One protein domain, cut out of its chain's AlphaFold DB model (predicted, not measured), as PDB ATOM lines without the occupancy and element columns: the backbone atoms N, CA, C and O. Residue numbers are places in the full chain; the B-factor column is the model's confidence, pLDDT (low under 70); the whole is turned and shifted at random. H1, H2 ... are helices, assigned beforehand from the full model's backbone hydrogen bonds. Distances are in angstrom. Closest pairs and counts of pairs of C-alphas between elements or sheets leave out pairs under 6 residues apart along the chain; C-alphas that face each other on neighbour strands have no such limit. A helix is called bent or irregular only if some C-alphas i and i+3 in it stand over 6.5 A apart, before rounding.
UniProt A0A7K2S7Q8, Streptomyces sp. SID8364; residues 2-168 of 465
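This is residues 2 to 168 of the 465 residues of a protein of Streptomyces sp. SID8364 (UniProt A0A7K2S7Q8). This is a long helical hairpin, H5 and H6 side by side, with a smaller head of helices at the end where H5 begins and H6 ends. In the head, H7 packs on H2, H3 and both arms of the bent helix H4, with the short H1 on H3 and H4a; H2 also packs on the base of the hairpin. The printed part has 167 residues with seven named helices, H1 to H7 in chain order, and no named strand; the class is all helix. It is only just extended, close to loose, with a radius of gyration of the C-alphas of 23.5 A and spans of 81 by 31 by 19 A, the hairpin making much of the length.

Find C-alpha 2 at (-3.748, -51.151, 19.397), where H1 begins; it ends at residue 6. Next come H2, residues 20 to 33, 20.1 A long, and H3, residues 36 to 45. H2 is irregular: C-alphas 21 and 24 are 7.4 A apart. H4, residues 49 to 69, was assigned as one helix by its hydrogen bonds but is bent, with C-alphas 58 and 61 7.4 A apart; its arms are H4a, residues 49 to 58, and H4b, residues 61 to 69. From C-alpha 71 at (16.564, -41.963, 18.406), H5 runs 48.1 A to residue 103. H6, residues 113 to 145, runs 48.0 A. H7, residues 150 to 168, runs 27.0 A to C-alpha 168 at (-7.495, -61.649, 5.950).

Look first at Ala 5 of H1: H1 touches H4a there, the closest C-alphas being those of Ala 5 and Ala 52, 5.2 A apart. H1 touches H3 too, closest at the C-alphas of Ala 5 and Arg 42, 5.6 A. H2 touches H5 with residues 20 to 24 alone, closest at the C-alphas of Ser 21 and Gly 77, 4.1 A. H2 touches H6 at a shallow tilt of 26 degrees, the same way, closest at the C-alphas of Val 24 and Ala 144, 4.9 A. H3 and H4a form a helical hairpin, closest at the C-alphas of Thr 45 and Ala 52, 4.8 A. H4a and H4b stand at a steep tilt of 54 degrees. H5 and H6 form a helical hairpin at a shallow tilt of 20 degrees, closest at the C-alphas of Ala 80 and Ala 136, 4.7 A. H7 touches H3 at a shallow tilt of 34 degrees, only just short of steep, closest at the C-alphas of Leu 41 and Ala 162, 4.4 A. H5 and H7 are apart. Each O i to N i+4 pair is within hydrogen-bond range in H1, H4a, H4b, H5, H6 and H7; in H2 8 of 10 are, in H3 5 of 6.

Look to Asp 108 and Glu 167 for the two C-alphas farthest apart, 81.4 A. The printed part has no cut. The link from H1 to H2, 13 residues, is long. The mean pLDDT of the printed part is 92.1, and no printed residue is under 70.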
ATOM      1  N   PHE A   2      -2.573 -50.269  19.246       94.25
ATOM      2  CA  PHE A   2      -3.748 -51.151  19.397       94.25
ATOM      3  C   PHE A   2      -5.053 -50.395  19.693       94.25
ATOM      4  O   PHE A   2      -6.021 -50.511  18.955       94.25
ATOM      5  N   LEU A   3      -5.047 -49.515  20.702       94.00
ATOM      6  CA  LEU A   3      -6.224 -48.703  21.033       94.00
ATOM      7  C   LEU A   3      -6.686 -47.776  19.897       94.00
ATOM      8  O   LEU A   3      -7.864 -47.450  19.846       94.00
ATOM      9  N   ALA A   4      -5.779 -47.340  19.020       92.88
ATOM     10  CA  ALA A   4      -6.122 -46.484  17.886       92.88
ATOM     11  C   ALA A   4      -6.818 -47.268  16.760       92.88
ATOM     12  O   ALA A   4      -7.700 -46.717  16.111       92.88
ATOM     13  N   ALA A   5      -6.464 -48.545  16.578       93.56
ATOM     14  CA  ALA A   5      -7.160 -49.450  15.661       93.56
ATOM     15  C   ALA A   5      -8.503 -49.931  16.250       93.56
ATOM     16  O   ALA A   5      -9.522 -49.902  15.578       93.56
ATOM     17  N   TYR A   6      -8.523 -50.289  17.536       94.56
ATOM     18  CA  TYR A   6      -9.668 -50.951  18.169       94.56
ATOM     19  C   TYR A   6     -10.811 -50.012  18.601       94.56
ATOM     20  O   TYR A   6     -11.984 -50.364  18.484       94.56
ATOM     21  N   LYS A   7     -10.509 -48.831  19.163       93.00
ATOM     22  CA  LYS A   7     -11.546 -47.994  19.797       93.00
ATOM     23  C   LYS A   7     -12.410 -47.260  18.754       93.00
ATOM     24  O   LYS A   7     -11.849 -46.666  17.832       93.00
ATOM     25  N   PRO A   8     -13.742 -47.172  18.941       86.94
ATOM     26  CA  PRO A   8     -14.641 -46.453  18.029       86.94
ATOM     27  C   PRO A   8     -14.469 -44.924  18.081       86.94
ATOM     28  O   PRO A   8     -14.485 -44.270  17.040       86.94
ATOM     29  N   GLY A   9     -14.217 -44.355  19.266       85.75
ATOM     30  CA  GLY A   9     -13.968 -42.922  19.473       85.75
ATOM     31  C   GLY A   9     -12.488 -42.623  19.701       85.75
ATOM     32  O   GLY A   9     -12.034 -42.553  20.845       85.75
ATOM     33  N   LEU A  10     -11.720 -42.477  18.620       87.56
ATOM     34  CA  LEU A  10     -10.303 -42.135  18.707       87.56
ATOM     35  C   LEU A  10     -10.134 -40.634  18.959       87.56
ATOM     36  O   LEU A  10     -10.452 -39.815  18.103       87.56
ATOM     37  N   ARG A  11      -9.580 -40.287  20.121       88.44
ATOM     38  CA  ARG A  11      -9.121 -38.934  20.436       88.44
ATOM     39  C   ARG A  11      -7.657 -38.992  20.843       88.44
ATOM     40  O   ARG A  11      -7.309 -39.676  21.808       88.44
ATOM     41  N   LEU A  12      -6.806 -38.305  20.089       89.56
ATOM     42  CA  LEU A  12      -5.419 -38.089  20.482       89.56
ATOM     43  C   LEU A  12      -5.363 -36.943  21.497       89.56
ATOM     44  O   LEU A  12      -6.192 -36.037  21.461       89.56
ATOM     45  N   ARG A  13      -4.419 -37.023  22.436       91.06
ATOM     46  CA  ARG A  13      -4.144 -35.912  23.356       91.06
ATOM     47  C   ARG A  13      -3.525 -34.753  22.587       91.06
ATOM     48  O   ARG A  13      -2.802 -34.985  21.613       91.06
ATOM     49  N   GLU A  14      -3.769 -33.538  23.055       90.06
ATOM     50  CA  GLU A  14      -3.180 -32.345  22.457       90.06
ATOM     51  C   GLU A  14      -1.665 -32.330  22.664       90.06
ATOM     52  O   GLU A  14      -1.158 -32.780  23.694       90.06
ATOM     53  N   LEU A  15      -0.921 -31.783  21.698       86.12
ATOM     54  CA  LEU A  15       0.545 -31.749  21.758       86.12
ATOM     55  C   LEU A  15       1.054 -31.015  23.013       86.12
ATOM     56  O   LEU A  15       2.055 -31.417  23.602       86.12
ATOM     57  N   ALA A  16       0.341 -29.970  23.441       85.00
ATOM     58  CA  ALA A  16       0.672 -29.171  24.619       85.00
ATOM     59  C   ALA A  16       0.558 -29.953  25.942       85.00
ATOM     60  O   ALA A  16       1.252 -29.636  26.905       85.00
ATOM     61  N   GLU A  17      -0.276 -30.993  25.984       87.69
ATOM     62  CA  GLU A  17      -0.478 -31.850  27.160       87.69
ATOM     63  C   GLU A  17       0.571 -32.970  27.252       87.69
ATOM     64  O   GLU A  17       0.600 -33.739  28.218       87.69
ATOM     65  N   MET A  18       1.424 -33.111  26.233       91.44
ATOM     66  CA  MET A  18       2.398 -34.191  26.162       91.44
ATOM     67  C   MET A  18       3.678 -33.861  26.936       91.44
ATOM     68  O   MET A  18       4.244 -32.766  26.871       91.44
ATOM     69  N   ASP A  19       4.198 -34.870  27.632       92.56
ATOM     70  CA  ASP A  19       5.570 -34.844  28.137       92.56
ATOM     71  C   ASP A  19       6.565 -34.796  26.952       92.56
ATOM     72  O   ASP A  19       6.345 -35.504  25.960       92.56
ATOM     73  N   PRO A  20       7.672 -34.025  27.018       91.69
ATOM     74  CA  PRO A  20       8.607 -33.862  25.907       91.69
ATOM     75  C   PRO A  20       9.195 -35.183  25.424       91.69
ATOM     76  O   PRO A  20       9.412 -35.366  24.225       91.69
ATOM     77  N   SER A  21       9.386 -36.146  26.332       93.44
ATOM     78  CA  SER A  21       9.886 -37.486  26.004       93.44
ATOM     79  C   SER A  21       8.929 -38.283  25.110       93.44
ATOM     80  O   SER A  21       9.316 -39.289  24.512       93.44
ATOM     81  N   ARG A  22       7.667 -37.854  24.997       94.12
ATOM     82  CA  ARG A  22       6.614 -38.518  24.222       94.12
ATOM     83  C   ARG A  22       6.295 -37.823  22.900       94.12
ATOM     84  O   ARG A  22       5.513 -38.381  22.135       94.12
ATOM     85  N   LEU A  23       6.912 -36.679  22.592       93.06
ATOM     86  CA  LEU A  23       6.617 -35.899  21.380       93.06
ATOM     87  C   LEU A  23       6.865 -36.683  20.089       93.06
ATOM     88  O   LEU A  23       6.075 -36.589  19.156       93.06
ATOM     89  N   VAL A  24       7.920 -37.499  20.030       92.38
ATOM     90  CA  VAL A  24       8.191 -38.360  18.863       92.38
ATOM     91  C   VAL A  24       7.084 -39.397  18.675       92.38
ATOM     92  O   VAL A  24       6.585 -39.584  17.568       92.38
ATOM     93  N   ASN A  25       6.668 -40.055  19.761       92.25
ATOM     94  CA  ASN A  25       5.598 -41.047  19.707       92.25
ATOM     95  C   ASN A  25       4.266 -40.401  19.317       92.25
ATOM     96  O   ASN A  25       3.507 -41.001  18.564       92.25
ATOM     97  N   HIS A  26       3.994 -39.193  19.820       93.25
ATOM     98  CA  HIS A  26       2.818 -38.416  19.442       93.25
ATOM     99  C   HIS A  26       2.826 -38.120  17.943       93.25
ATOM    100  O   HIS A  26       1.899 -38.545  17.270       93.25
ATOM    101  N   HIS A  27       3.896 -37.537  17.395       92.06
ATOM    102  CA  HIS A  27       3.997 -37.264  15.955       92.06
ATOM    103  C   HIS A  27       3.843 -38.521  15.095       92.06
ATOM    104  O   HIS A  27       3.169 -38.481  14.070       92.06
ATOM    105  N   LEU A  28       4.437 -39.644  15.509       91.94
ATOM    106  CA  LEU A  28       4.305 -40.915  14.802       91.94
ATOM    107  C   LEU A  28       2.851 -41.405  14.798       91.94
ATOM    108  O   LEU A  28       2.334 -41.780  13.747       91.94
ATOM    109  N   VAL A  29       2.188 -41.407  15.959       92.56
ATOM    110  CA  VAL A  29       0.787 -41.838  16.071       92.56
ATOM    111  C   VAL A  29      -0.127 -40.890  15.300       92.56
ATOM    112  O   VAL A  29      -1.002 -41.365  14.589       92.56
ATOM    113  N   THR A  30       0.096 -39.581  15.388       93.06
ATOM    114  CA  THR A  30      -0.639 -38.564  14.631       93.06
ATOM    115  C   THR A  30      -0.497 -38.800  13.130       93.06
ATOM    116  O   THR A  30      -1.504 -38.920  12.445       93.06
ATOM    117  N   ALA A  31       0.725 -39.002  12.627       92.38
ATOM    118  CA  ALA A  31       0.957 -39.278  11.210       92.38
ATOM    119  C   ALA A  31       0.279 -40.571  10.722       92.38
ATOM    120  O   ALA A  31      -0.167 -40.628   9.580       92.38
ATOM    121  N   LEU A  32       0.190 -41.602  11.572       91.44
ATOM    122  CA  LEU A  32      -0.571 -42.814  11.260       91.44
ATOM    123  C   LEU A  32      -2.070 -42.520  11.218       91.44
ATOM    124  O   LEU A  32      -2.721 -42.839  10.234       91.44
ATOM    125  N   VAL A  33      -2.605 -41.894  12.264       91.94
ATOM    126  CA  VAL A  33      -4.046 -41.656  12.437       91.94
ATOM    127  C   VAL A  33      -4.616 -40.686  11.402       91.94
ATOM    128  O   VAL A  33      -5.759 -40.856  10.989       91.94
ATOM    129  N   GLU A  34      -3.832 -39.706  10.958       90.62
ATOM    130  CA  GLU A  34      -4.203 -38.768   9.892       90.62
ATOM    131  C   GLU A  34      -4.127 -39.387   8.486       90.62
ATOM    132  O   GLU A  34      -4.519 -38.746   7.509       90.62
ATOM    133  N   SER A  35      -3.621 -40.618   8.346       90.75
ATOM    134  CA  SER A  35      -3.586 -41.300   7.054       90.75
ATOM    135  C   SER A  35      -4.986 -41.731   6.601       90.75
ATOM    136  O   SER A  35      -5.691 -42.384   7.379       90.75
ATOM    137  N   PRO A  36      -5.369 -41.493   5.330       91.19
ATOM    138  CA  PRO A  36      -6.564 -42.095   4.739       91.19
ATOM    139  C   PRO A  36      -6.589 -43.624   4.889       91.19
ATOM    140  O   PRO A  36      -7.616 -44.186   5.262       91.19
ATOM    141  N   ASP A  37      -5.439 -44.283   4.712       92.94
ATOM    142  CA  ASP A  37      -5.316 -45.740   4.856       92.94
ATOM    143  C   ASP A  37      -5.606 -46.212   6.285       92.94
ATOM    144  O   ASP A  37      -6.123 -47.303   6.503       92.94
ATOM    145  N   PHE A  38      -5.308 -45.384   7.290       92.75
ATOM    146  CA  PHE A  38      -5.618 -45.719   8.677       92.75
ATOM    147  C   PHE A  38      -7.113 -45.574   8.968       92.75
ATOM    148  O   PHE A  38      -7.670 -46.349   9.745       92.75
ATOM    149  N   ALA A  39      -7.788 -44.615   8.329       91.38
ATOM    150  CA  ALA A  39      -9.244 -44.531   8.382       91.38
ATOM    151  C   ALA A  39      -9.897 -45.760   7.728       91.38
ATOM    152  O   ALA A  39     -10.883 -46.273   8.258       91.38
ATOM    153  N   GLU A  40      -9.328 -46.261   6.631       90.75
ATOM    154  CA  GLU A  40      -9.775 -47.495   5.985       90.75
ATOM    155  C   GLU A  40      -9.529 -48.727   6.864       90.75
ATOM    156  O   GLU A  40     -10.458 -49.486   7.124       90.75
ATOM    157  N   LEU A  41      -8.327 -48.861   7.429       93.12
ATOM    158  CA  LEU A  41      -7.984 -49.896   8.407       93.12
ATOM    159  C   LEU A  41      -8.981 -49.936   9.576       93.12
ATOM    160  O   LEU A  41      -9.360 -51.005  10.053       93.12
ATOM    161  N   ARG A  42      -9.436 -48.773  10.052       93.81
ATOM    162  CA  ARG A  42     -10.421 -48.685  11.142       93.81
ATOM    163  C   ARG A  42     -11.808 -49.201  10.767       93.81
ATOM    164  O   ARG A  42     -12.532 -49.599  11.674       93.81
ATOM    165  N   ARG A  43     -12.176 -49.248   9.484       91.00
ATOM    166  CA  ARG A  43     -13.455 -49.847   9.054       91.00
ATOM    167  C   ARG A  43     -13.518 -51.343   9.360       91.00
ATOM    168  O   ARG A  43     -14.595 -51.838   9.653       91.00
ATOM    169  N   GLU A  44     -12.372 -52.021   9.346       88.75
ATOM    170  CA  GLU A  44     -12.270 -53.465   9.592       88.75
ATOM    171  C   GLU A  44     -11.839 -53.805  11.034       88.75
ATOM    172  O   GLU A  44     -12.038 -54.924  11.492       88.75
ATOM    173  N   THR A  45     -11.209 -52.870  11.759       92.88
ATOM    174  CA  THR A  45     -10.560 -53.161  13.059       92.88
ATOM    175  C   THR A  45     -11.302 -52.649  14.290       92.88
ATOM    176  O   THR A  45     -11.044 -53.121  15.402       92.88
ATOM    177  N   VAL A  46     -12.213 -51.687  14.140       93.50
ATOM    178  CA  VAL A  46     -12.950 -51.131  15.282       93.50
ATOM    179  C   VAL A  46     -13.879 -52.192  15.870       93.50
ATOM    180  O   VAL A  46     -14.694 -52.769  15.165       93.50
ATOM    181  N   GLY A  47     -13.770 -52.433  17.179       90.19
ATOM    182  CA  GLY A  47     -14.571 -53.446  17.877       90.19
ATOM    183  C   GLY A  47     -14.066 -54.886  17.729       90.19
ATOM    184  O   GLY A  47     -14.421 -55.721  18.558       90.19
ATOM    185  N   ASP A  48     -13.158 -55.160  16.788       90.88
ATOM    186  CA  ASP A  48     -12.562 -56.482  16.574       90.88
ATOM    187  C   ASP A  48     -11.133 -56.546  17.161       90.88
ATOM    188  O   ASP A  48     -10.182 -55.999  16.584       90.88
ATOM    189  N   PRO A  49     -10.925 -57.215  18.313       91.19
ATOM    190  CA  PRO A  49      -9.610 -57.290  18.943       91.19
ATOM    191  C   PRO A  49      -8.597 -58.105  18.125       91.19
ATOM    192  O   PRO A  49      -7.400 -57.831  18.217       91.19
ATOM    193  N   TYR A  50      -9.043 -59.081  17.324       91.94
ATOM    194  CA  TYR A  50      -8.158 -59.867  16.462       91.94
ATOM    195  C   TYR A  50      -7.661 -59.017  15.298       91.94
ATOM    196  O   TYR A  50      -6.452 -58.904  15.097       91.94
ATOM    197  N   ALA A  51      -8.575 -58.364  14.575       92.19
ATOM    198  CA  ALA A  51      -8.210 -57.514  13.444       92.19
ATOM    199  C   ALA A  51      -7.326 -56.338  13.899       92.19
ATOM    200  O   ALA A  51      -6.314 -56.033  13.266       92.19
ATOM    201  N   ALA A  52      -7.634 -55.725  15.049       94.19
ATOM    202  CA  ALA A  52      -6.797 -54.679  15.633       94.19
ATOM    203  C   ALA A  52      -5.395 -55.178  16.035       94.19
ATOM    204  O   ALA A  52      -4.418 -54.438  15.901       94.19
ATOM    205  N   ALA A  53      -5.266 -56.416  16.523       93.50
ATOM    206  CA  ALA A  53      -3.965 -57.015  16.820       93.50
ATOM    207  C   ALA A  53      -3.169 -57.301  15.537       93.50
ATOM    208  O   ALA A  53      -2.001 -56.911  15.457       93.50
ATOM    209  N   LEU A  54      -3.808 -57.893  14.521       93.00
ATOM    210  CA  LEU A  54      -3.213 -58.145  13.205       93.00
ATOM    211  C   LEU A  54      -2.675 -56.850  12.583       93.00
ATOM    212  O   LEU A  54      -1.524 -56.805  12.153       93.00
ATOM    213  N   ALA A  55      -3.455 -55.770  12.640       94.50
ATOM    214  CA  ALA A  55      -3.047 -54.452  12.171       94.50
ATOM    215  C   ALA A  55      -1.754 -53.954  12.836       94.50
ATOM    216  O   ALA A  55      -0.853 -53.439  12.177       94.50
ATOM    217  N   VAL A  56      -1.636 -54.113  14.158       93.88
ATOM    218  CA  VAL A  56      -0.433 -53.705  14.901       93.88
ATOM    219  C   VAL A  56       0.766 -54.579  14.538       93.88
ATOM    220  O   VAL A  56       1.877 -54.060  14.406       93.88
ATOM    221  N   LEU A  57       0.555 -55.886  14.369       93.62
ATOM    222  CA  LEU A  57       1.605 -56.827  13.980       93.62
ATOM    223  C   LEU A  57       2.126 -56.534  12.568       93.62
ATOM    224  O   LEU A  57       3.343 -56.466  12.394       93.62
ATOM    225  N   ALA A  58       1.238 -56.251  11.611       93.88
ATOM    226  CA  ALA A  58       1.599 -55.854  10.249       93.88
ATOM    227  C   ALA A  58       2.482 -54.592  10.238       93.88
ATOM    228  O   ALA A  58       3.461 -54.507   9.502       93.88
ATOM    229  N   GLN A  59       2.220 -53.642  11.140       93.75
ATOM    230  CA  GLN A  59       3.004 -52.404  11.252       93.75
ATOM    231  C   GLN A  59       4.304 -52.561  12.051       93.75
ATOM    232  O   GLN A  59       5.141 -51.656  12.033       93.75
ATOM    233  N   SER A  60       4.501 -53.664  12.778       93.62
ATOM    234  CA  SER A  60       5.555 -53.787  13.800       93.62
ATOM    235  C   SER A  60       6.969 -53.520  13.262       93.62
ATOM    236  O   SER A  60       7.729 -52.758  13.867       93.62
ATOM    237  N   GLY A  61       7.306 -54.069  12.092       94.31
ATOM    238  CA  GLY A  61       8.604 -53.862  11.448       94.31
ATOM    239  C   GLY A  61       8.831 -52.407  11.029       94.31
ATOM    240  O   GLY A  61       9.911 -51.853  11.248       94.31
ATOM    241  N   ALA A  62       7.809 -51.755  10.471       93.38
ATOM    242  CA  ALA A  62       7.883 -50.350  10.079       93.38
ATOM    243  C   ALA A  62       7.958 -49.419  11.299       93.38
ATOM    244  O   ALA A  62       8.787 -48.505  11.322       93.38
ATOM    245  N   LEU A  63       7.157 -49.687  12.336       92.62
ATOM    246  CA  LEU A  63       7.182 -48.975  13.616       92.62
ATOM    247  C   LEU A  63       8.567 -49.044  14.258       92.62
ATOM    248  O   LEU A  63       9.098 -48.014  14.672       92.62
ATOM    249  N   ARG A  64       9.188 -50.229  14.280       94.06
ATOM    250  CA  ARG A  64      10.544 -50.411  14.804       94.06
ATOM    251  C   ARG A  64      11.559 -49.531  14.069       94.06
ATOM    252  O   ARG A  64      12.256 -48.751  14.713       94.06
ATOM    253  N   ARG A  65      11.571 -49.573  12.731       94.44
ATOM    254  CA  ARG A  65      12.466 -48.740  11.904       94.44
ATOM    255  C   ARG A  65      12.237 -47.241  12.118       94.44
ATOM    256  O   ARG A  65      13.187 -46.464  12.140       94.44
ATOM    257  N   MET A  66      10.983 -46.809  12.269       93.62
ATOM    258  CA  MET A  66      10.664 -45.407  12.564       93.62
ATOM    259  C   MET A  66      11.195 -44.975  13.932       93.62
ATOM    260  O   MET A  66      11.767 -43.891  14.046       93.62
ATOM    261  N   LEU A  67      11.056 -45.821  14.955       92.06
ATOM    262  CA  LEU A  67      11.579 -45.547  16.294       92.06
ATOM    263  C   LEU A  67      13.112 -45.503  16.318       92.06
ATOM    264  O   LEU A  67      13.668 -44.637  16.989       92.06
ATOM    265  N   GLU A  68      13.776 -46.384  15.568       93.12
ATOM    266  CA  GLU A  68      15.237 -46.395  15.402       93.12
ATOM    267  C   GLU A  68      15.735 -45.109  14.725       93.12
ATOM    268  O   GLU A  68      16.614 -44.437  15.256       93.12
ATOM    269  N   ARG A  69      15.101 -44.673  13.627       92.00
ATOM    270  CA  ARG A  69      15.441 -43.396  12.964       92.00
ATOM    271  C   ARG A  69      15.180 -42.156  13.820       92.00
ATOM    272  O   ARG A  69      15.732 -41.098  13.548       92.00
ATOM    273  N   SER A  70      14.321 -42.271  14.829       93.81
ATOM    274  CA  SER A  70      13.932 -41.149  15.686       93.81
ATOM    275  C   SER A  70      14.730 -41.081  16.994       93.81
ATOM    276  O   SER A  70      14.362 -40.305  17.878       93.81
ATOM    277  N   GLN A  71      15.792 -41.881  17.158       93.44
ATOM    278  CA  GLN A  71      16.564 -41.963  18.406       93.44
ATOM    279  C   GLN A  71      17.104 -40.602  18.868       93.44
ATOM    280  O   GLN A  71      16.900 -40.235  20.026       93.44
ATOM    281  N   ASP A  72      17.680 -39.798  17.972       93.06
ATOM    282  CA  ASP A  72      18.213 -38.474  18.327       93.06
ATOM    283  C   ASP A  72      17.121 -37.499  18.783       93.06
ATOM    284  O   ASP A  72      17.293 -36.731  19.735       93.06
ATOM    285  N   ALA A  73      15.965 -37.526  18.114       94.00
ATOM    286  CA  ALA A  73      14.802 -36.727  18.493       94.00
ATOM    287  C   ALA A  73      14.231 -37.175  19.849       94.00
ATOM    288  O   ALA A  73      13.852 -36.339  20.669       94.00
ATOM    289  N   ARG A  74      14.236 -38.483  20.133       93.94
ATOM    290  CA  ARG A  74      13.854 -39.021  21.446       93.94
ATOM    291  C   ARG A  74      14.829 -38.592  22.535       93.94
ATOM    292  O   ARG A  74      14.379 -38.153  23.586       93.94
ATOM    293  N   GLY A  75      16.133 -38.624  22.264       94.88
ATOM    294  CA  GLY A  75      17.154 -38.140  23.193       94.88
ATOM    295  C   GLY A  75      16.985 -36.654  23.535       94.88
ATOM    296  O   GLY A  75      17.141 -36.270  24.694       94.88
ATOM    297  N   ARG A  76      16.599 -35.820  22.556       95.06
ATOM    298  CA  ARG A  76      16.204 -34.417  22.795       95.06
ATOM    299  C   ARG A  76      14.973 -34.311  23.695       95.06
ATOM    300  O   ARG A  76      15.002 -33.567  24.671       95.06
ATOM    301  N   GLY A  77      13.931 -35.096  23.421       95.12
ATOM    302  CA  GLY A  77      12.730 -35.159  24.259       95.12
ATOM    303  C   GLY A  77      13.012 -35.598  25.698       95.12
ATOM    304  O   GLY A  77      12.494 -35.010  26.640       95.12
ATOM    305  N   GLU A  78      13.873 -36.594  25.895       95.69
ATOM    306  CA  GLU A  78      14.270 -37.061  27.226       95.69
ATOM    307  C   GLU A  78      15.079 -36.013  27.999       95.69
ATOM    308  O   GLU A  78      14.871 -35.859  29.202       95.69
ATOM    309  N   ARG A  79      15.968 -35.265  27.326       95.06
ATOM    310  CA  ARG A  79      16.654 -34.107  27.926       95.06
ATOM    311  C   ARG A  79      15.653 -33.039  28.358       95.06
ATOM    312  O   ARG A  79      15.630 -32.679  29.526       95.06
ATOM    313  N   ALA A  80      14.749 -32.644  27.466       95.94
ATOM    314  CA  ALA A  80      13.720 -31.654  27.769       95.94
ATOM    315  C   ALA A  80      12.794 -32.073  28.924       95.94
ATOM    316  O   ALA A  80      12.382 -31.235  29.723       95.94
ATOM    317  N   ALA A  81      12.479 -33.365  29.046       95.69
ATOM    318  CA  ALA A  81      11.706 -33.885  30.171       95.69
ATOM    319  C   ALA A  81      12.484 -33.807  31.497       95.69
ATOM    320  O   ALA A  81      11.895 -33.495  32.531       95.69
ATOM    321  N   ARG A  82      13.802 -34.056  31.484       96.12
ATOM    322  CA  ARG A  82      14.659 -33.872  32.667       96.12
ATOM    323  C   ARG A  82      14.761 -32.404  33.067       96.12
ATOM    324  O   ARG A  82      14.575 -32.101  34.240       96.12
ATOM    325  N   ASP A  83      14.969 -31.512  32.104       95.62
ATOM    326  CA  ASP A  83      15.085 -30.074  32.363       95.62
ATOM    327  C   ASP A  83      13.768 -29.500  32.898       95.62
ATOM    328  O   ASP A  83      13.772 -28.690  33.822       95.62
ATOM    329  N   ARG A  84      12.623 -29.986  32.398       94.56
ATOM    330  CA  ARG A  84      11.303 -29.650  32.947       94.56
ATOM    331  C   ARG A  84      11.173 -30.050  34.417       94.56
ATOM    332  O   ARG A  84      10.769 -29.223  35.223       94.56
ATOM    333  N   ARG A  85      11.559 -31.279  34.775       95.31
ATOM    334  CA  ARG A  85      11.539 -31.736  36.178       95.31
ATOM    335  C   ARG A  85      12.496 -30.932  37.058       95.31
ATOM    336  O   ARG A  85      12.173 -30.656  38.207       95.31
ATOM    337  N   ALA A  86      13.657 -30.541  36.530       95.50
ATOM    338  CA  ALA A  86      14.592 -29.676  37.244       95.50
ATOM    339  C   ALA A  86      13.992 -28.283  37.499       95.50
ATOM    340  O   ALA A  86      14.113 -27.767  38.607       95.50
ATOM    341  N   ALA A  87      13.293 -27.709  36.515       95.06
ATOM    342  CA  ALA A  87      12.582 -26.441  36.671       95.06
ATOM    343  C   ALA A  87      11.421 -26.535  37.680       95.06
ATOM    344  O   ALA A  87      11.256 -25.639  38.502       95.06
ATOM    345  N   GLU A  88      10.649 -27.628  37.670       95.00
ATOM    346  CA  GLU A  88       9.608 -27.901  38.679       95.00
ATOM    347  C   GLU A  88      10.207 -28.023  40.094       95.00
ATOM    348  O   GLU A  88       9.673 -27.463  41.054       95.00
ATOM    349  N   GLY A  89      11.355 -28.696  40.222       96.12
ATOM    350  CA  GLY A  89      12.105 -28.781  41.476       96.12
ATOM    351  C   GLY A  89      12.617 -27.420  41.956       96.12
ATOM    352  O   GLY A  89      12.468 -27.087  43.128       96.12
ATOM    353  N   ALA A  90      13.155 -26.595  41.054       95.38
ATOM    354  CA  ALA A  90      13.607 -25.245  41.383       95.38
ATOM    355  C   ALA A  90      12.443 -24.324  41.791       95.38
ATOM    356  O   ALA A  90      12.575 -23.554  42.737       95.38
ATOM    357  N   ALA A  91      11.280 -24.442  41.142       95.12
ATOM    358  CA  ALA A  91      10.070 -23.721  41.540       95.12
ATOM    359  C   ALA A  91       9.580 -24.138  42.937       95.12
ATOM    360  O   ALA A  91       9.158 -23.292  43.724       95.12
ATOM    361  N   THR A  92       9.688 -25.427  43.271       96.44
ATOM    362  CA  THR A  92       9.391 -25.928  44.623       96.44
ATOM    363  C   THR A  92      10.356 -25.326  45.648       96.44
ATOM    364  O   THR A  92       9.912 -24.809  46.667       96.44
ATOM    365  N   ALA A  93      11.656 -25.272  45.337       94.88
ATOM    366  CA  ALA A  93      12.654 -24.646  46.207       94.88
ATOM    367  C   ALA A  93      12.396 -23.144  46.437       94.88
ATOM    368  O   ALA A  93      12.639 -22.642  47.532       94.88
ATOM    369  N   VAL A  94      11.867 -22.421  45.440       96.19
ATOM    370  CA  VAL A  94      11.405 -21.033  45.622       96.19
ATOM    371  C   VAL A  94      10.227 -20.968  46.590       96.19
ATOM    372  O   VAL A  94      10.222 -20.114  47.471       96.19
ATOM    373  N   ALA A  95       9.240 -21.858  46.455       95.31
ATOM    374  CA  ALA A  95       8.091 -21.896  47.357       95.31
ATOM    375  C   ALA A  95       8.503 -22.193  48.811       95.31
ATOM    376  O   ALA A  95       7.964 -21.585  49.737       95.31
ATOM    377  N   ASP A  96       9.482 -23.077  49.007       95.06
ATOM    378  CA  ASP A  96      10.034 -23.391  50.326       95.06
ATOM    379  C   ASP A  96      10.829 -22.208  50.898       95.06
ATOM    380  O   ASP A  96      10.608 -21.815  52.043       95.06
ATOM    381  N   ALA A  97      11.680 -21.567  50.088       93.31
ATOM    382  CA  ALA A  97      12.427 -20.376  50.500       93.31
ATOM    383  C   ALA A  97      11.506 -19.188  50.831       93.31
ATOM    384  O   ALA A  97      11.772 -18.449  51.776       93.31
ATOM    385  N   LEU A  98      10.401 -19.014  50.094       93.88
ATOM    386  CA  LEU A  98       9.371 -18.013  50.394       93.88
ATOM    387  C   LEU A  98       8.683 -18.291  51.730       93.88
ATOM    388  O   LEU A  98       8.422 -17.361  52.489       93.88
ATOM    389  N   ARG A  99       8.391 -19.562  52.023       93.75
ATOM    390  CA  ARG A  99       7.783 -19.960  53.295       93.75
ATOM    391  C   ARG A  99       8.719 -19.684  54.464       93.75
ATOM    392  O   ARG A  99       8.293 -19.066  55.429       93.75
ATOM    393  N   GLN A 100       9.990 -20.058  54.335       91.12
ATOM    394  CA  GLN A 100      11.000 -19.773  55.352       91.12
ATOM    395  C   GLN A 100      11.182 -18.261  55.562       91.12
ATOM    396  O   GLN A 100      11.229 -17.795  56.696       91.12
ATOM    397  N   ALA A 101      11.215 -17.474  54.482       90.62
ATOM    398  CA  ALA A 101      11.277 -16.016  54.573       90.62
ATOM    399  C   ALA A 101      10.061 -15.414  55.297       90.62
ATOM    400  O   ALA A 101      10.218 -14.439  56.024       90.62
ATOM    401  N   ALA A 102       8.867 -15.991  55.123       89.88
ATOM    402  CA  ALA A 102       7.662 -15.567  55.831       89.88
ATOM    403  C   ALA A 102       7.664 -15.975  57.315       89.88
ATOM    404  O   ALA A 102       7.175 -15.220  58.148       89.88
ATOM    405  N   GLU A 103       8.213 -17.146  57.650       90.12
ATOM    406  CA  GLU A 103       8.348 -17.628  59.033       90.12
ATOM    407  C   GLU A 103       9.375 -16.820  59.841       90.12
ATOM    408  O   GLU A 103       9.185 -16.601  61.035       90.12
ATOM    409  N   GLU A 104      10.447 -16.358  59.196       88.31
ATOM    410  CA  GLU A 104      11.528 -15.590  59.828       88.31
ATOM    411  C   GLU A 104      11.343 -14.063  59.732       88.31
ATOM    412  O   GLU A 104      12.210 -13.308  60.179       88.31
ATOM    413  N   ALA A 105      10.239 -13.588  59.147       86.31
ATOM    414  CA  ALA A 105       9.951 -12.163  59.022       86.31
ATOM    415  C   ALA A 105       9.689 -11.520  60.397       86.31
ATOM    416  O   ALA A 105       8.893 -12.018  61.195       86.31
ATOM    417  N   ALA A 106      10.339 -10.387  60.666       81.75
ATOM    418  CA  ALA A 106      10.095  -9.577  61.856       81.75
ATOM    419  C   ALA A 106       8.723  -8.871  61.795       81.75
ATOM    420  O   ALA A 106       8.115  -8.749  60.731       81.75
ATOM    421  N   GLU A 107       8.231  -8.370  62.937       74.81
ATOM    422  CA  GLU A 107       6.920  -7.692  63.043       74.81
ATOM    423  C   GLU A 107       6.798  -6.436  62.157       74.81
ATOM    424  O   GLU A 107       5.690  -6.034  61.803       74.81
ATOM    425  N   ASP A 108       7.923  -5.831  61.764       76.50
ATOM    426  CA  ASP A 108       8.002  -4.699  60.832       76.50
ATOM    427  C   ASP A 108       8.045  -5.119  59.347       76.50
ATOM    428  O   ASP A 108       8.104  -4.266  58.459       76.50
ATOM    429  N   GLY A 109       7.996  -6.426  59.069       75.12
ATOM    430  CA  GLY A 109       8.092  -7.009  57.732       75.12
ATOM    431  C   GLY A 109       9.525  -7.215  57.227       75.12
ATOM    432  O   GLY A 109       9.703  -7.612  56.073       75.12
ATOM    433  N   GLY A 110      10.552  -6.959  58.044       83.75
ATOM    434  CA  GLY A 110      11.950  -7.193  57.686       83.75
ATOM    435  C   GLY A 110      12.321  -8.680  57.693       83.75
ATOM    436  O   GLY A 110      12.179  -9.356  58.707       83.75
ATOM    437  N   VAL A 111      12.842  -9.196  56.576       85.69
ATOM    438  CA  VAL A 111      13.378 -10.568  56.480       85.69
ATOM    439  C   VAL A 111      14.892 -10.549  56.746       85.69
ATOM    440  O   VAL A 111      15.584  -9.695  56.181       85.69
ATOM    441  N   PRO A 112      15.450 -11.479  57.548       89.75
ATOM    442  CA  PRO A 112      16.890 -11.578  57.768       89.75
ATOM    443  C   PRO A 112      17.680 -11.683  56.457       89.75
ATOM    444  O   PRO A 112      17.317 -12.444  55.558       89.75
ATOM    445  N   ALA A 113      18.802 -10.962  56.366       87.12
ATOM    446  CA  ALA A 113      19.625 -10.914  55.152       87.12
ATOM    447  C   ALA A 113      20.026 -12.304  54.597       87.12
ATOM    448  O   ALA A 113      19.890 -12.502  53.391       87.12
ATOM    449  N   PRO A 114      20.425 -13.305  55.416       89.38
ATOM    450  CA  PRO A 114      20.744 -14.644  54.904       89.38
ATOM    451  C   PRO A 114      19.564 -15.341  54.209       89.38
ATOM    452  O   PRO A 114      19.757 -16.054  53.221       89.38
ATOM    453  N   THR A 115      18.351 -15.117  54.714       89.38
ATOM    454  CA  THR A 115      17.101 -15.732  54.248       89.38
ATOM    455  C   THR A 115      16.588 -15.022  53.000       89.38
ATOM    456  O   THR A 115      16.209 -15.674  52.025       89.38
ATOM    457  N   ALA A 116      16.703 -13.690  52.960       89.25
ATOM    458  CA  ALA A 116      16.473 -12.898  51.755       89.25
ATOM    459  C   ALA A 116      17.442 -13.285  50.617       89.25
ATOM    460  O   ALA A 116      17.021 -13.483  49.477       89.25
ATOM    461  N   ASP A 117      18.729 -13.484  50.921       91.56
ATOM    462  CA  ASP A 117      19.730 -13.932  49.945       91.56
ATOM    463  C   ASP A 117      19.461 -15.357  49.442       91.56
ATOM    464  O   ASP A 117      19.647 -15.652  48.258       91.56
ATOM    465  N   ALA A 118      19.027 -16.263  50.325       91.31
ATOM    466  CA  ALA A 118      18.642 -17.621  49.949       91.31
ATOM    467  C   ALA A 118      17.437 -17.623  48.998       91.31
ATOM    468  O   ALA A 118      17.470 -18.318  47.980       91.31
ATOM    469  N   LEU A 119      16.430 -16.790  49.277       92.94
ATOM    470  CA  LEU A 119      15.274 -16.596  48.408       92.94
ATOM    471  C   LEU A 119      15.675 -16.020  47.042       92.94
ATOM    472  O   LEU A 119      15.287 -16.575  46.014       92.94
ATOM    473  N   HIS A 120      16.500 -14.970  46.999       93.81
ATOM    474  CA  HIS A 120      16.987 -14.410  45.733       93.81
ATOM    475  C   HIS A 120      17.762 -15.438  44.898       93.81
ATOM    476  O   HIS A 120      17.551 -15.534  43.687       93.81
ATOM    477  N   ARG A 121      18.619 -16.258  45.528       94.06
ATOM    478  CA  ARG A 121      19.321 -17.354  44.837       94.06
ATOM    479  C   ARG A 121      18.356 -18.408  44.298       94.06
ATOM    480  O   ARG A 121      18.546 -18.867  43.174       94.06
ATOM    481  N   ALA A 122      17.334 -18.780  45.071       94.19
ATOM    482  CA  ALA A 122      16.319 -19.735  44.634       94.19
ATOM    483  C   ALA A 122      15.536 -19.202  43.423       94.19
ATOM    484  O   ALA A 122      15.363 -19.931  42.446       94.19
ATOM    485  N   ILE A 123      15.134 -17.924  43.443       95.62
ATOM    486  CA  ILE A 123      14.428 -17.270  42.327       95.62
ATOM    487  C   ILE A 123      15.308 -17.258  41.072       95.62
ATOM    488  O   ILE A 123      14.877 -17.739  40.026       95.62
ATOM    489  N   ALA A 124      16.559 -16.802  41.177       95.50
ATOM    490  CA  ALA A 124      17.482 -16.767  40.042       95.50
ATOM    491  C   ALA A 124      17.743 -18.169  39.454       95.50
ATOM    492  O   ALA A 124      17.787 -18.347  38.233       95.50
ATOM    493  N   ALA A 125      17.871 -19.192  40.308       93.88
ATOM    494  CA  ALA A 125      18.014 -20.579  39.874       93.88
ATOM    495  C   ALA A 125      16.746 -21.102  39.171       93.88
ATOM    496  O   ALA A 125      16.847 -21.782  38.145       93.88
ATOM    497  N   ALA A 126      15.555 -20.770  39.677       95.31
ATOM    498  CA  ALA A 126      14.282 -21.133  39.057       95.31
ATOM    499  C   ALA A 126      14.075 -20.450  37.697       95.31
ATOM    500  O   ALA A 126      13.628 -21.093  36.746       95.31
ATOM    501  N   GLU A 127      14.461 -19.182  37.554       95.62
ATOM    502  CA  GLU A 127      14.414 -18.471  36.272       95.62
ATOM    503  C   GLU A 127      15.372 -19.087  35.241       95.62
ATOM    504  O   GLU A 127      14.975 -19.350  34.100       95.62
ATOM    505  N   ALA A 128      16.613 -19.385  35.643       94.56
ATOM    506  CA  ALA A 128      17.615 -19.991  34.768       94.56
ATOM    507  C   ALA A 128      17.206 -21.401  34.309       94.56
ATOM    508  O   ALA A 128      17.218 -21.701  33.111       94.56
ATOM    509  N   THR A 129      16.791 -22.258  35.248       95.38
ATOM    510  CA  THR A 129      16.327 -23.624  34.947       95.38
ATOM    511  C   THR A 129      15.025 -23.619  34.148       95.38
ATOM    512  O   THR A 129      14.888 -24.395  33.202       95.38
ATOM    513  N   GLY A 130      14.100 -22.701  34.444       94.44
ATOM    514  CA  GLY A 130      12.870 -22.512  33.681       94.44
ATOM    515  C   GLY A 130      13.126 -22.077  32.236       94.44
ATOM    516  O   GLY A 130      12.509 -22.610  31.311       94.44
ATOM    517  N   SER A 131      14.064 -21.153  32.013       94.75
ATOM    518  CA  SER A 131      14.483 -20.732  30.670       94.75
ATOM    519  C   SER A 131      15.123 -21.885  29.887       94.75
ATOM    520  O   SER A 131      14.717 -22.168  28.754       94.75
ATOM    521  N   ALA A 132      16.042 -22.626  30.517       93.69
ATOM    522  CA  ALA A 132      16.667 -23.808  29.925       93.69
ATOM    523  C   ALA A 132      15.628 -24.879  29.547       93.69
ATOM    524  O   ALA A 132      15.636 -25.374  28.419       93.69
ATOM    525  N   ALA A 133      14.670 -25.167  30.435       94.12
ATOM    526  CA  ALA A 133      13.594 -26.121  30.178       94.12
ATOM    527  C   ALA A 133      12.706 -25.712  28.992       94.12
ATOM    528  O   ALA A 133      12.315 -26.565  28.191       94.12
ATOM    529  N   ARG A 134      12.401 -24.414  28.833       93.56
ATOM    530  CA  ARG A 134      11.637 -23.908  27.676       93.56
ATOM    531  C   ARG A 134      12.404 -24.085  26.368       93.56
ATOM    532  O   ARG A 134      11.819 -24.553  25.393       93.56
ATOM    533  N   LEU A 135      13.695 -23.751  26.343       95.00
ATOM    534  CA  LEU A 135      14.543 -23.929  25.159       95.00
ATOM    535  C   LEU A 135      14.679 -25.409  24.787       95.00
ATOM    536  O   LEU A 135      14.489 -25.768  23.624       95.00
ATOM    537  N   ALA A 136      14.916 -26.277  25.772       94.31
ATOM    538  CA  ALA A 136      14.988 -27.719  25.565       94.31
ATOM    539  C   ALA A 136      13.658 -28.284  25.040       94.31
ATOM    540  O   ALA A 136      13.653 -29.102  24.121       94.31
ATOM    541  N   ALA A 137      12.517 -27.817  25.557       92.75
ATOM    542  CA  ALA A 137      11.201 -28.214  25.059       92.75
ATOM    543  C   ALA A 137      10.965 -27.778  23.602       92.75
ATOM    544  O   ALA A 137      10.426 -28.555  22.812       92.75
ATOM    545  N   GLN A 138      11.393 -26.570  23.221       93.00
ATOM    546  CA  GLN A 138      11.309 -26.095  21.837       93.00
ATOM    547  C   GLN A 138      12.216 -26.900  20.895       93.00
ATOM    548  O   GLN A 138      11.780 -27.267  19.803       93.00
ATOM    549  N   ASP A 139      13.446 -27.217  21.311       93.50
ATOM    550  CA  ASP A 139      14.355 -28.077  20.544       93.50
ATOM    551  C   ASP A 139      13.797 -29.499  20.394       93.50
ATOM    552  O   ASP A 139      13.796 -30.053  19.296       93.50
ATOM    553  N   ALA A 140      13.231 -30.072  21.459       93.94
ATOM    554  CA  ALA A 140      12.566 -31.370  21.402       93.94
ATOM    555  C   ALA A 140      11.373 -31.371  20.433       93.94
ATOM    556  O   ALA A 140      11.233 -32.303  19.640       93.94
ATOM    557  N   ALA A 141      10.540 -30.325  20.453       91.81
ATOM    558  CA  ALA A 141       9.411 -30.188  19.533       91.81
ATOM    559  C   ALA A 141       9.872 -30.081  18.071       91.81
ATOM    560  O   ALA A 141       9.376 -30.813  17.214       91.81
ATOM    561  N   ARG A 142      10.875 -29.236  17.790       91.94
ATOM    562  CA  ARG A 142      11.470 -29.108  16.447       91.94
ATOM    563  C   ARG A 142      12.120 -30.411  15.994       91.94
ATOM    564  O   ARG A 142      11.901 -30.840  14.868       91.94
ATOM    565  N   GLY A 143      12.875 -31.064  16.874       92.06
ATOM    566  CA  GLY A 143      13.532 -32.339  16.599       92.06
ATOM    567  C   GLY A 143      12.541 -33.459  16.287       92.06
ATOM    568  O   GLY A 143      12.789 -34.246  15.380       92.06
ATOM    569  N   ALA A 144      11.409 -33.511  16.993       90.44
ATOM    570  CA  ALA A 144      10.353 -34.486  16.734       90.44
ATOM    571  C   ALA A 144       9.635 -34.237  15.394       90.44
ATOM    572  O   ALA A 144       9.367 -35.193  14.669       90.44
ATOM    573  N   ALA A 145       9.377 -32.974  15.037       88.75
ATOM    574  CA  ALA A 145       8.764 -32.612  13.757       88.75
ATOM    575  C   ALA A 145       9.715 -32.796  12.555       88.75
ATOM    576  O   ALA A 145       9.268 -33.060  11.442       88.75
ATOM    577  N   ALA A 146      11.027 -32.679  12.775       91.19
ATOM    578  CA  ALA A 146      12.046 -32.728  11.728       91.19
ATOM    579  C   ALA A 146      12.567 -34.141  11.405       91.19
ATOM    580  O   ALA A 146      13.531 -34.261  10.650       91.19
ATOM    581  N   VAL A 147      11.978 -35.212  11.958       90.81
ATOM    582  CA  VAL A 147      12.417 -36.588  11.662       90.81
ATOM    583  C   VAL A 147      12.190 -36.900  10.171       90.81
ATOM    584  O   VAL A 147      11.036 -36.990   9.732       90.81
ATOM    585  N   PRO A 148      13.255 -37.111   9.372       87.69
ATOM    586  CA  PRO A 148      13.118 -37.252   7.927       87.69
ATOM    587  C   PRO A 148      12.281 -38.470   7.532       87.69
ATOM    588  O   PRO A 148      12.494 -39.587   8.009       87.69
ATOM    589  N   GLY A 149      11.316 -38.257   6.634       88.75
ATOM    590  CA  GLY A 149      10.505 -39.328   6.054       88.75
ATOM    591  C   GLY A 149       9.577 -40.054   7.037       88.75
ATOM    592  O   GLY A 149       8.980 -41.058   6.644       88.75
ATOM    593  N   LEU A 150       9.423 -39.572   8.280       90.50
ATOM    594  CA  LEU A 150       8.563 -40.196   9.292       90.50
ATOM    595  C   LEU A 150       7.117 -40.305   8.804       90.50
ATOM    596  O   LEU A 150       6.551 -41.393   8.816       90.50
ATOM    597  N   LYS A 151       6.556 -39.196   8.302       90.69
ATOM    598  CA  LYS A 151       5.182 -39.151   7.787       90.69
ATOM    599  C   LYS A 151       4.980 -40.139   6.637       90.69
ATOM    600  O   LYS A 151       4.090 -40.975   6.697       90.69
ATOM    601  N   ALA A 152       5.853 -40.118   5.629       92.31
ATOM    602  CA  ALA A 152       5.763 -41.042   4.496       92.31
ATOM    603  C   ALA A 152       5.897 -42.520   4.916       92.31
ATOM    604  O   ALA A 152       5.217 -43.383   4.368       92.31
ATOM    605  N   ALA A 153       6.757 -42.823   5.893       93.25
ATOM    606  CA  ALA A 153       6.883 -44.171   6.442       93.25
ATOM    607  C   ALA A 153       5.643 -44.600   7.242       93.25
ATOM    608  O   ALA A 153       5.255 -45.760   7.152       93.25
ATOM    609  N   ALA A 154       5.020 -43.678   7.980       93.19
ATOM    610  CA  ALA A 154       3.768 -43.916   8.685       93.19
ATOM    611  C   ALA A 154       2.626 -44.221   7.704       93.19
ATOM    612  O   ALA A 154       1.982 -45.253   7.847       93.19
ATOM    613  N   HIS A 155       2.429 -43.400   6.665       93.25
ATOM    614  CA  HIS A 155       1.404 -43.655   5.644       93.25
ATOM    615  C   HIS A 155       1.581 -45.026   4.981       93.25
ATOM    616  O   HIS A 155       0.632 -45.801   4.941       93.25
ATOM    617  N   ARG A 156       2.803 -45.381   4.555       94.12
ATOM    618  CA  ARG A 156       3.071 -46.716   3.989       94.12
ATOM    619  C   ARG A 156       2.767 -47.845   4.971       94.12
ATOM    620  O   ARG A 156       2.124 -48.808   4.588       94.12
ATOM    621  N   ALA A 157       3.165 -47.705   6.235       94.94
ATOM    622  CA  ALA A 157       2.853 -48.704   7.255       94.94
ATOM    623  C   ALA A 157       1.337 -48.844   7.484       94.94
ATOM    624  O   ALA A 157       0.847 -49.949   7.694       94.94
ATOM    625  N   ALA A 158       0.589 -47.737   7.448       95.00
ATOM    626  CA  ALA A 158      -0.867 -47.769   7.535       95.00
ATOM    627  C   ALA A 158      -1.491 -48.473   6.318       95.00
ATOM    628  O   ALA A 158      -2.372 -49.302   6.517       95.00
ATOM    629  N   ALA A 159      -1.000 -48.197   5.105       94.50
ATOM    630  CA  ALA A 159      -1.440 -48.849   3.871       94.50
ATOM    631  C   ALA A 159      -1.178 -50.364   3.885       94.50
ATOM    632  O   ALA A 159      -2.115 -51.137   3.707       94.50
ATOM    633  N   GLU A 160       0.052 -50.786   4.200       93.88
ATOM    634  CA  GLU A 160       0.440 -52.203   4.324       93.88
ATOM    635  C   GLU A 160      -0.436 -52.938   5.355       93.88
ATOM    636  O   GLU A 160      -0.849 -54.078   5.158       93.88
ATOM    637  N   ALA A 161      -0.762 -52.280   6.468       95.38
ATOM    638  CA  ALA A 161      -1.614 -52.868   7.494       95.38
ATOM    639  C   ALA A 161      -3.086 -52.939   7.093       95.38
ATOM    640  O   ALA A 161      -3.760 -53.907   7.439       95.38
ATOM    641  N   ALA A 162      -3.591 -51.913   6.404       94.38
ATOM    642  CA  ALA A 162      -4.942 -51.911   5.862       94.38
ATOM    643  C   ALA A 162      -5.102 -53.052   4.852       94.38
ATOM    644  O   ALA A 162      -6.077 -53.792   4.921       94.38
ATOM    645  N   GLU A 163      -4.108 -53.250   3.988       92.25
ATOM    646  CA  GLU A 163      -4.054 -54.361   3.039       92.25
ATOM    647  C   GLU A 163      -4.048 -55.718   3.744       92.25
ATOM    648  O   GLU A 163      -4.957 -56.507   3.513       92.25
ATOM    649  N   ALA A 164      -3.140 -55.943   4.698       91.81
ATOM    650  CA  ALA A 164      -3.067 -57.208   5.433       91.81
ATOM    651  C   ALA A 164      -4.378 -57.564   6.165       91.81
ATOM    652  O   ALA A 164      -4.793 -58.724   6.188       91.81
ATOM    653  N   VAL A 165      -5.053 -56.578   6.769       92.56
ATOM    654  CA  VAL A 165      -6.348 -56.808   7.432       92.56
ATOM    655  C   VAL A 165      -7.461 -57.066   6.415       92.56
ATOM    656  O   VAL A 165      -8.297 -57.942   6.648       92.56
ATOM    657  N   ARG A 166      -7.480 -56.343   5.288       88.12
ATOM    658  CA  ARG A 166      -8.452 -56.577   4.211       88.12
ATOM    659  C   ARG A 166      -8.292 -57.962   3.601       88.12
ATOM    660  O   ARG A 166      -9.294 -58.652   3.465       88.12
ATOM    661  N   GLU A 167      -7.072 -58.382   3.276       87.38
ATOM    662  CA  GLU A 167      -6.787 -59.711   2.723       87.38
ATOM    663  C   GLU A 167      -7.286 -60.819   3.651       87.38
ATOM    664  O   GLU A 167      -7.991 -61.729   3.219       87.38
ATOM    665  N   GLU A 168      -7.003 -60.704   4.950       88.50
ATOM    666  CA  GLU A 168      -7.495 -61.649   5.950       88.50
ATOM    667  C   GLU A 168      -9.037 -61.656   6.023       88.50
ATOM    668  O   GLU A 168      -9.660 -62.716   6.090       88.50
TER     669      GLU A 168